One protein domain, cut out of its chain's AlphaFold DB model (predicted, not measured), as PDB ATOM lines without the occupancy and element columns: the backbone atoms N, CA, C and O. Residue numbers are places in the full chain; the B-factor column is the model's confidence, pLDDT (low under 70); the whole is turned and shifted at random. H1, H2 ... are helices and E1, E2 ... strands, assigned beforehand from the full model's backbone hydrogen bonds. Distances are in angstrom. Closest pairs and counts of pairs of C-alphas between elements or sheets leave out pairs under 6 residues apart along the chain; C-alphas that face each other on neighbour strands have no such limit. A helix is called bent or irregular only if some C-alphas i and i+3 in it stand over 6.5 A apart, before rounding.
ATOM      1  N   THR A  13     204.723 228.048 282.078       89.19
ATOM      2  CA  THR A  13     205.016 228.240 283.502       89.19
ATOM      3  C   THR A  13     205.889 227.109 283.994       89.19
ATOM      4  O   THR A  13     205.694 225.971 283.593       89.19
ATOM      5  N   CYS A  14     206.836 227.422 284.871       89.88
ATOM      6  CA  CYS A  14     207.649 226.415 285.531       89.88
ATOM      7  C   CYS A  14     206.756 225.540 286.416       89.88
ATOM      8  O   CYS A  14     206.130 226.066 287.341       89.88
ATOM      9  N   ASP A  15     206.763 224.228 286.204       88.44
ATOM     10  CA  ASP A  15     205.944 223.285 286.977       88.44
ATOM     11  C   ASP A  15     206.366 223.194 288.453       88.44
ATOM     12  O   ASP A  15     205.593 222.768 289.307       88.44
ATOM     13  N   CYS A  16     207.590 223.625 288.777       88.75
ATOM     14  CA  CYS A  16     208.117 223.606 290.142       88.75
ATOM     15  C   CYS A  16     207.766 224.873 290.941       88.75
ATOM     16  O   CYS A  16     207.302 224.783 292.074       88.75
ATOM     17  N   CYS A  17     207.988 226.066 290.375       90.25
ATOM     18  CA  CYS A  17     207.848 227.334 291.107       90.25
ATOM     19  C   CYS A  17     206.742 228.262 290.584       90.25
ATOM     20  O   CYS A  17     206.525 229.325 291.162       90.25
ATOM     21  N   GLY A  18     206.059 227.901 289.495       87.44
ATOM     22  CA  GLY A  18     204.962 228.676 288.907       87.44
ATOM     23  C   GLY A  18     205.384 229.943 288.155       87.44
ATOM     24  O   GLY A  18     204.531 230.643 287.614       87.44
ATOM     25  N   ASN A  19     206.683 230.253 288.092       88.69
ATOM     26  CA  ASN A  19     207.180 231.414 287.356       88.69
ATOM     27  C   ASN A  19     206.914 231.277 285.852       88.69
ATOM     28  O   ASN A  19     207.118 230.206 285.283       88.69
ATOM     29  N   GLU A  20     206.533 232.379 285.198       89.12
ATOM     30  CA  GLU A  20     206.420 232.438 283.736       89.12
ATOM     31  C   GLU A  20     207.791 232.130 283.108       89.12
ATOM     32  O   GLU A  20     208.813 232.745 283.443       89.12
ATOM     33  N   LEU A  21     207.810 231.142 282.217       85.56
ATOM     34  CA  LEU A  21     208.961 230.780 281.411       85.56
ATOM     35  C   LEU A  21     209.065 231.776 280.264       85.56
ATOM     36  O   LEU A  21     208.188 231.927 279.414       85.56
ATOM     37  N   THR A  22     210.180 232.477 280.266       84.81
ATOM     38  CA  THR A  22     210.551 233.493 279.296       84.81
ATOM     39  C   THR A  22     211.890 233.104 278.691       84.81
ATOM     40  O   THR A  22     212.625 232.279 279.231       84.81
ATOM     41  N   LYS A  23     212.282 233.755 277.593       78.44
ATOM     42  CA  LYS A  23     213.595 233.514 276.973       78.44
ATOM     43  C   LYS A  23     214.784 233.752 277.919       78.44
ATOM     44  O   LYS A  23     215.874 233.283 277.620       78.44
ATOM     45  N   SER A  24     214.596 234.490 279.020       80.75
ATOM     46  CA  SER A  24     215.656 234.816 279.984       80.75
ATOM     47  C   SER A  24     215.829 233.817 281.132       80.75
ATOM     48  O   SER A  24     216.898 233.809 281.727       80.75
ATOM     49  N   ASN A  25     214.810 233.023 281.472       79.38
ATOM     50  CA  ASN A  25     214.860 232.036 282.567       79.38
ATOM     51  C   ASN A  25     214.508 230.610 282.107       79.38
ATOM     52  O   ASN A  25     214.295 229.733 282.942       79.38
ATOM     53  N   TRP A  26     214.405 230.404 280.796       79.31
ATOM     54  CA  TRP A  26     214.232 229.115 280.129       79.31
ATOM     55  C   TRP A  26     215.221 229.004 278.960       79.31
ATOM     56  O   TRP A  26     214.884 228.562 277.861       79.31
ATOM     57  N   TYR A  27     216.448 229.488 279.165       72.88
ATOM     58  CA  TYR A  27     217.482 229.482 278.129       72.88
ATOM     59  C   TYR A  27     217.949 228.061 277.822       72.88
ATOM     60  O   TYR A  27     218.163 227.706 276.664       72.88
ATOM     61  N   THR A  28     218.073 227.237 278.863       74.25
ATOM     62  CA  THR A  28     218.511 225.843 278.733       74.25
ATOM     63  C   THR A  28     217.429 224.931 278.170       74.25
ATOM     64  O   THR A  28     217.719 223.777 277.860       74.25
ATOM     65  N   GLN A  29     216.194 225.434 278.041       80.00
ATOM     66  CA  GLN A  29     215.010 224.620 277.787       80.00
ATOM     67  C   GLN A  29     214.956 223.420 278.743       80.00
ATOM     68  O   GLN A  29     214.757 222.281 278.322       80.00
ATOM     69  N   GLY A  30     215.218 223.684 280.030       74.62
ATOM     70  CA  GLY A  30     215.345 222.672 281.069       74.62
ATOM     71  C   GLY A  30     214.091 221.810 281.174       74.62
ATOM     72  O   GLY A  30     213.077 222.242 281.718       74.62
ATOM     73  N   MET A  31     214.178 220.586 280.658       82.88
ATOM     74  CA  MET A  31     213.106 219.595 280.677       82.88
ATOM     75  C   MET A  31     213.547 218.387 281.493       82.88
ATOM     76  O   MET A  31     214.655 217.872 281.311       82.88
ATOM     77  N   VAL A  32     212.660 217.895 282.354       85.00
ATOM     78  CA  VAL A  32     212.891 216.671 283.125       85.00
ATOM     79  C   VAL A  32     211.815 215.656 282.778       85.00
ATOM     80  O   VAL A  32     210.627 215.896 282.966       85.00
ATOM     81  N   ASN A  33     212.249 214.499 282.278       87.69
ATOM     82  CA  ASN A  33     211.377 213.363 282.011       87.69
ATOM     83  C   ASN A  33     211.614 212.302 283.083       87.69
ATOM     84  O   ASN A  33     212.735 211.812 283.234       87.69
ATOM     85  N   VAL A  34     210.564 211.946 283.819       84.56
ATOM     86  CA  VAL A  34     210.606 210.914 284.856       84.56
ATOM     87  C   VAL A  34     209.771 209.730 284.392       84.56
ATOM     88  O   VAL A  34     208.568 209.870 284.181       84.56
ATOM     89  N   SER A  35     210.410 208.568 284.261       86.88
ATOM     90  CA  SER A  35     209.739 207.297 283.974       86.88
ATOM     91  C   SER A  35     209.766 206.397 285.205       86.88
ATOM     92  O   SER A  35     210.843 206.058 285.700       86.88
ATOM     93  N   ALA A  36     208.596 205.958 285.666       85.62
ATOM     94  CA  ALA A  36     208.465 204.879 286.638       85.62
ATOM     95  C   ALA A  36     208.075 203.593 285.903       85.62
ATOM     96  O   ALA A  36     207.016 203.508 285.283       85.62
ATOM     97  N   LEU A  37     208.954 202.592 285.949       89.00
ATOM     98  CA  LEU A  37     208.747 201.308 285.280       89.00
ATOM     99  C   LEU A  37     208.220 200.286 286.284       89.00
ATOM    100  O   LEU A  37     208.929 199.908 287.218       89.00
ATOM    101  N   ALA A  38     207.003 199.800 286.064       86.75
ATOM    102  CA  ALA A  38     206.463 198.656 286.781       86.75
ATOM    103  C   ALA A  38     206.966 197.367 286.120       86.75
ATOM    104  O   ALA A  38     206.828 197.177 284.907       86.75
ATOM    105  N   ARG A  39     207.558 196.478 286.921       91.88
ATOM    106  CA  ARG A  39     208.059 195.174 286.474       91.88
ATOM    107  C   ARG A  39     207.306 194.045 287.169       91.88
ATOM    108  O   ARG A  39     206.951 194.176 288.339       91.88
ATOM    109  N   ASP A  40     207.062 192.954 286.452       89.19
ATOM    110  CA  ASP A  40     206.552 191.716 287.033       89.19
ATOM    111  C   ASP A  40     207.634 190.967 287.828       89.19
ATOM    112  O   ASP A  40     208.799 191.366 287.901       89.19
ATOM    113  N   PHE A  41     207.236 189.838 288.418       85.75
ATOM    114  CA  PHE A  41     208.104 188.964 289.207       85.75
ATOM    115  C   PHE A  41     209.269 188.356 288.405       85.75
ATOM    116  O   PHE A  41     210.255 187.926 288.998       85.75
ATOM    117  N   SER A  42     209.163 188.299 287.075       90.44
ATOM    118  CA  SER A  42     210.207 187.816 286.167       90.44
ATOM    119  C   SER A  42     211.123 188.940 285.662       90.44
ATOM    120  O   SER A  42     212.086 188.684 284.940       90.44
ATOM    121  N   GLY A  43     210.853 190.189 286.062       86.50
ATOM    122  CA  GLY A  43     211.561 191.382 285.607       86.50
ATOM    123  C   GLY A  43     211.043 191.945 284.279       86.50
ATOM    124  O   GLY A  43     211.608 192.925 283.789       86.50
ATOM    125  N   GLY A  44     209.980 191.364 283.713       88.00
ATOM    126  CA  GLY A  44     209.296 191.846 282.518       88.00
ATOM    127  C   GLY A  44     208.564 193.158 282.787       88.00
ATOM    128  O   GLY A  44     207.992 193.355 283.855       88.00
ATOM    129  N   MET A  45     208.603 194.097 281.842       86.62
ATOM    130  CA  MET A  45     207.922 195.385 281.987       86.62
ATOM    131  C   MET A  45     206.408 195.203 281.816       86.62
ATOM    132  O   MET A  45     205.961 194.736 280.773       86.62
ATOM    133  N   VAL A  46     205.630 195.596 282.825       90.31
ATOM    134  CA  VAL A  46     204.156 195.481 282.833       90.31
ATOM    135  C   VAL A  46     203.442 196.825 282.835       90.31
ATOM    136  O   VAL A  46     202.239 196.887 282.603       90.31
ATOM    137  N   GLY A  47     204.174 197.907 283.073       88.38
ATOM    138  CA  GLY A  47     203.630 199.251 283.025       88.38
ATOM    139  C   GLY A  47     204.732 200.292 283.030       88.38
ATOM    140  O   GLY A  47     205.846 200.048 283.496       88.38
ATOM    141  N   GLU A  48     204.402 201.458 282.507       91.00
ATOM    142  CA  GLU A  48     205.255 202.630 282.554       91.00
ATOM    143  C   GLU A  48     204.386 203.855 282.819       91.00
ATOM    144  O   GLU A  48     203.380 204.072 282.143       91.00
ATOM    145  N   GLU A  49     204.799 204.660 283.788       89.25
ATOM    146  CA  GLU A  49     204.267 205.996 284.009       89.25
ATOM    147  C   GLU A  49     205.332 207.008 283.591       89.25
ATOM    148  O   GLU A  49     206.458 206.961 284.089       89.25
ATOM    149  N   ARG A  50     204.988 207.906 282.661       89.81
ATOM    150  CA  ARG A  50     205.872 208.979 282.195       89.81
ATOM    151  C   ARG A  50     205.308 210.319 282.621       89.81
ATOM    152  O   ARG A  50     204.184 210.649 282.254       89.81
ATOM    153  N   ASN A  51     206.125 211.099 283.311       86.19
ATOM    154  CA  ASN A  51     205.829 212.477 283.662       86.19
ATOM    155  C   ASN A  51     206.864 213.401 283.014       86.19
ATOM    156  O   ASN A  51     208.063 213.106 283.013       86.19
ATOM    157  N   HIS A  52     206.380 214.503 282.448       88.69
ATOM    158  CA  HIS A  52     207.184 215.543 281.818       88.69
ATOM    159  C   HIS A  52     207.043 216.829 282.626       88.69
ATOM    160  O   HIS A  52     205.921 217.191 282.973       88.69
ATOM    161  N   TYR A  53     208.166 217.485 282.912       87.50
ATOM    162  CA  TYR A  53     208.208 218.733 283.667       87.50
ATOM    163  C   TYR A  53     208.994 219.798 282.909       87.50
ATOM    164  O   TYR A  53     210.174 219.595 282.593       87.50
ATOM    165  N   ASP A  54     208.351 220.942 282.699       88.56
ATOM    166  CA  ASP A  54     208.949 222.159 282.169       88.56
ATOM    167  C   ASP A  54     209.469 223.012 283.332       88.56
ATOM    168  O   ASP A  54     208.714 223.489 284.185       88.56
ATOM    169  N   LEU A  55     210.786 223.211 283.392       88.88
ATOM    170  CA  LEU A  55     211.436 223.910 284.498       88.88
ATOM    171  C   LEU A  55     212.123 225.189 284.023       88.88
ATOM    172  O   LEU A  55     212.723 225.244 282.951       88.88
ATOM    173  N   CYS A  56     212.096 226.223 284.866       91.44
ATOM    174  CA  CYS A  56     213.000 227.356 284.685       91.44
ATOM    175  C   CYS A  56     214.443 226.923 284.974       91.44
ATOM    176  O   CYS A  56     214.665 225.974 285.725       91.44
ATOM    177  N   ASP A  57     215.424 227.649 284.438       88.31
ATOM    178  CA  ASP A  57     216.849 227.313 284.538       88.31
ATOM    179  C   ASP A  57     217.286 227.084 286.000       88.31
ATOM    180  O   ASP A  57     218.019 226.144 286.301       88.31
ATOM    181  N   THR A  58     216.770 227.882 286.942       90.19
ATOM    182  CA  THR A  58     217.047 227.721 288.379       90.19
ATOM    183  C   THR A  58     216.510 226.402 288.936       90.19
ATOM    184  O   THR A  58     217.233 225.679 289.617       90.19
ATOM    185  N   CYS A  59     215.247 226.073 288.652       91.06
ATOM    186  CA  CYS A  59     214.641 224.822 289.108       91.06
ATOM    187  C   CYS A  59     215.287 223.614 288.427       91.06
ATOM    188  O   CYS A  59     215.506 222.595 289.076       91.06
ATOM    189  N   PHE A  60     215.627 223.738 287.145       91.06
ATOM    190  CA  PHE A  60     216.326 222.705 286.394       91.06
ATOM    191  C   PHE A  60     217.689 222.390 287.016       91.06
ATOM    192  O   PHE A  60     217.976 221.225 287.284       91.06
ATOM    193  N   HIS A  61     218.489 223.413 287.332       89.69
ATOM    194  CA  HIS A  61     219.775 223.221 288.000       89.69
ATOM    195  C   HIS A  61     219.635 222.569 289.378       89.69
ATOM    196  O   HIS A  61     220.362 221.623 289.666       89.69
ATOM    197  N   ALA A  62     218.665 222.995 290.191       91.31
ATOM    198  CA  ALA A  62     218.423 222.384 291.499       91.31
ATOM    199  C   ALA A  62     218.056 220.891 291.389       91.31
ATOM    200  O   ALA A  62     218.558 220.059 292.144       91.31
ATOM    201  N   VAL A  63     217.211 220.527 290.415       89.94
ATOM    202  CA  VAL A  63     216.864 219.121 290.155       89.94
ATOM    203  C   VAL A  63     218.082 218.339 289.658       89.94
ATOM    204  O   VAL A  63     218.314 217.216 290.104       89.94
ATOM    205  N   GLN A  64     218.885 218.922 288.768       89.06
ATOM    206  CA  GLN A  64     220.101 218.295 288.259       89.06
ATOM    207  C   GLN A  64     221.102 217.997 289.386       89.06
ATOM    208  O   GLN A  64     221.638 216.889 289.446       89.06
ATOM    209  N   GLU A  65     221.322 218.947 290.297       89.50
ATOM    210  CA  GLU A  65     222.174 218.760 291.475       89.50
ATOM    211  C   GLU A  65     221.645 217.638 292.374       89.50
ATOM    212  O   GLU A  65     222.389 216.704 292.676       89.50
ATOM    213  N   ALA A  66     220.348 217.641 292.699       88.56
ATOM    214  CA  ALA A  66     219.731 216.600 293.523       88.56
ATOM    215  C   ALA A  66     219.843 215.192 292.899       88.56
ATOM    216  O   ALA A  66     220.081 214.203 293.603       88.56
ATOM    217  N   ILE A  67     219.709 215.074 291.571       87.12
ATOM    218  CA  ILE A  67     219.910 213.806 290.852       87.12
ATOM    219  C   ILE A  67     221.367 213.353 290.975       87.12
ATOM    220  O   ILE A  67     221.624 212.189 291.289       87.12
ATOM    221  N   ILE A  68     222.322 214.260 290.753       88.00
ATOM    222  CA  ILE A  68     223.754 213.961 290.855       88.00
ATOM    223  C   ILE A  68     224.107 213.507 292.275       88.00
ATOM    224  O   ILE A  68     224.812 212.510 292.429       88.00
ATOM    225  N   GLU A  69     223.610 214.192 293.302       87.88
ATOM    226  CA  GLU A  69     223.812 213.813 294.703       87.88
ATOM    227  C   GLU A  69     223.221 212.440 295.014       87.88
ATOM    228  O   GLU A  69     223.881 211.616 295.639       87.88
ATOM    229  N   THR A  70     222.016 212.149 294.521       85.44
ATOM    230  CA  THR A  70     221.374 210.842 294.722       85.44
ATOM    231  C   THR A  70     222.155 209.715 294.045       85.44
ATOM    232  O   THR A  70     222.267 208.621 294.596       85.44
ATOM    233  N   ILE A  71     222.706 209.956 292.852       85.06
ATOM    234  CA  ILE A  71     223.536 208.973 292.143       85.06
ATOM    235  C   ILE A  71     224.863 208.769 292.879       85.06
ATOM    236  O   ILE A  71     225.222 207.632 293.161       85.06
ATOM    237  N   LYS A  72     225.550 209.850 293.265       80.44
ATOM    238  CA  LYS A  72     226.811 209.782 294.021       80.44
ATOM    239  C   LYS A  72     226.629 209.145 295.402       80.44
ATOM    240  O   LYS A  72     227.452 208.344 295.825       80.44
ATOM    241  N   GLY A  73     225.527 209.435 296.092       68.88
ATOM    242  CA  GLY A  73     225.182 208.827 297.380       68.88
ATOM    243  C   GLY A  73     224.863 207.331 297.286       68.88
ATOM    244  O   GLY A  73     225.009 206.608 298.270       68.88
TER     245      GLY A  73
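AT A GLANCE: This is residues 13 to 73 of the 81 residues of an uncharacterized protein of Comamonas kerstersii (UniProt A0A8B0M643). What shape does the backbone make? It is a long, narrow hairpin of two strands, E1 and E2, from whose open end the helix H1 folds back, so that hairpin and helix make a V; H1's residues 65 to 73 stick out free. Residues 13 to 30, with no named element, are looped round the corner of the V. What is it made of? The printed part has 61 residues, with the named elements E1, E2 and H1 in that order along the chain; the sheet's order is E1 - E2, antiparallel, and the class is mixed, helices and strands. How is its bulk spread? It is loose, with a radius of gyration of the C-alphas of 14.9 A, and elongated, with spans of 48 by 26 by 16 A.

IN THESE COORDINATES: Where are the strands? E1 is residues 31 to 39, 25.6 A from first to last C-alpha, and begins with C-alpha 31 at (213.106, 219.595, 280.677). E2, the longest strand by residues, is residues 45 to 54 and 26.8 A long; its C-alpha 45 is at (207.922, 195.385, 281.987). Where is the helix? H1 is residues 57 to 73, 24.0 A long, and ends with C-alpha 73 at (225.182, 208.827, 297.380).

HOW THE PARTS SIT: How do the strands pair? E1 and E2 are antiparallel neighbours and a hairpin, with 165 degrees between their N-to-C directions. The C-alphas of Ser 35 and Arg 50, 4.6 A apart, face each other. N 36 and O 49 are 2.8 A apart and N 49 and O 36 are 2.9 A apart, both within hydrogen-bond range. How near does H1 come to E1? Their closest C-alphas, those of Met 31 and Phe 60, are 7.3 A apart, and their centres are 16.0 A apart. How is the helix backbone formed? In H1 every O i to N i+4 pair is within hydrogen-bond range, and H1 is not bent.

THE WHOLE: How far does the whole reach? The two C-alphas farthest apart, those of Ser 24 and Ser 42, are 47.7 A apart, and the first and last printed C-alphas, of Thr 13 and Gly 73, are 31.2 A apart. Is the printed part whole, and how long are its links? The printed part has no cut, and the links E1 to E2, with 5 residues, and E2 to H1, with 2 residues, are tight. Where is confidence low? The mean pLDDT of the printed part is 86.4, and residue 73 is the one printed residue under 70.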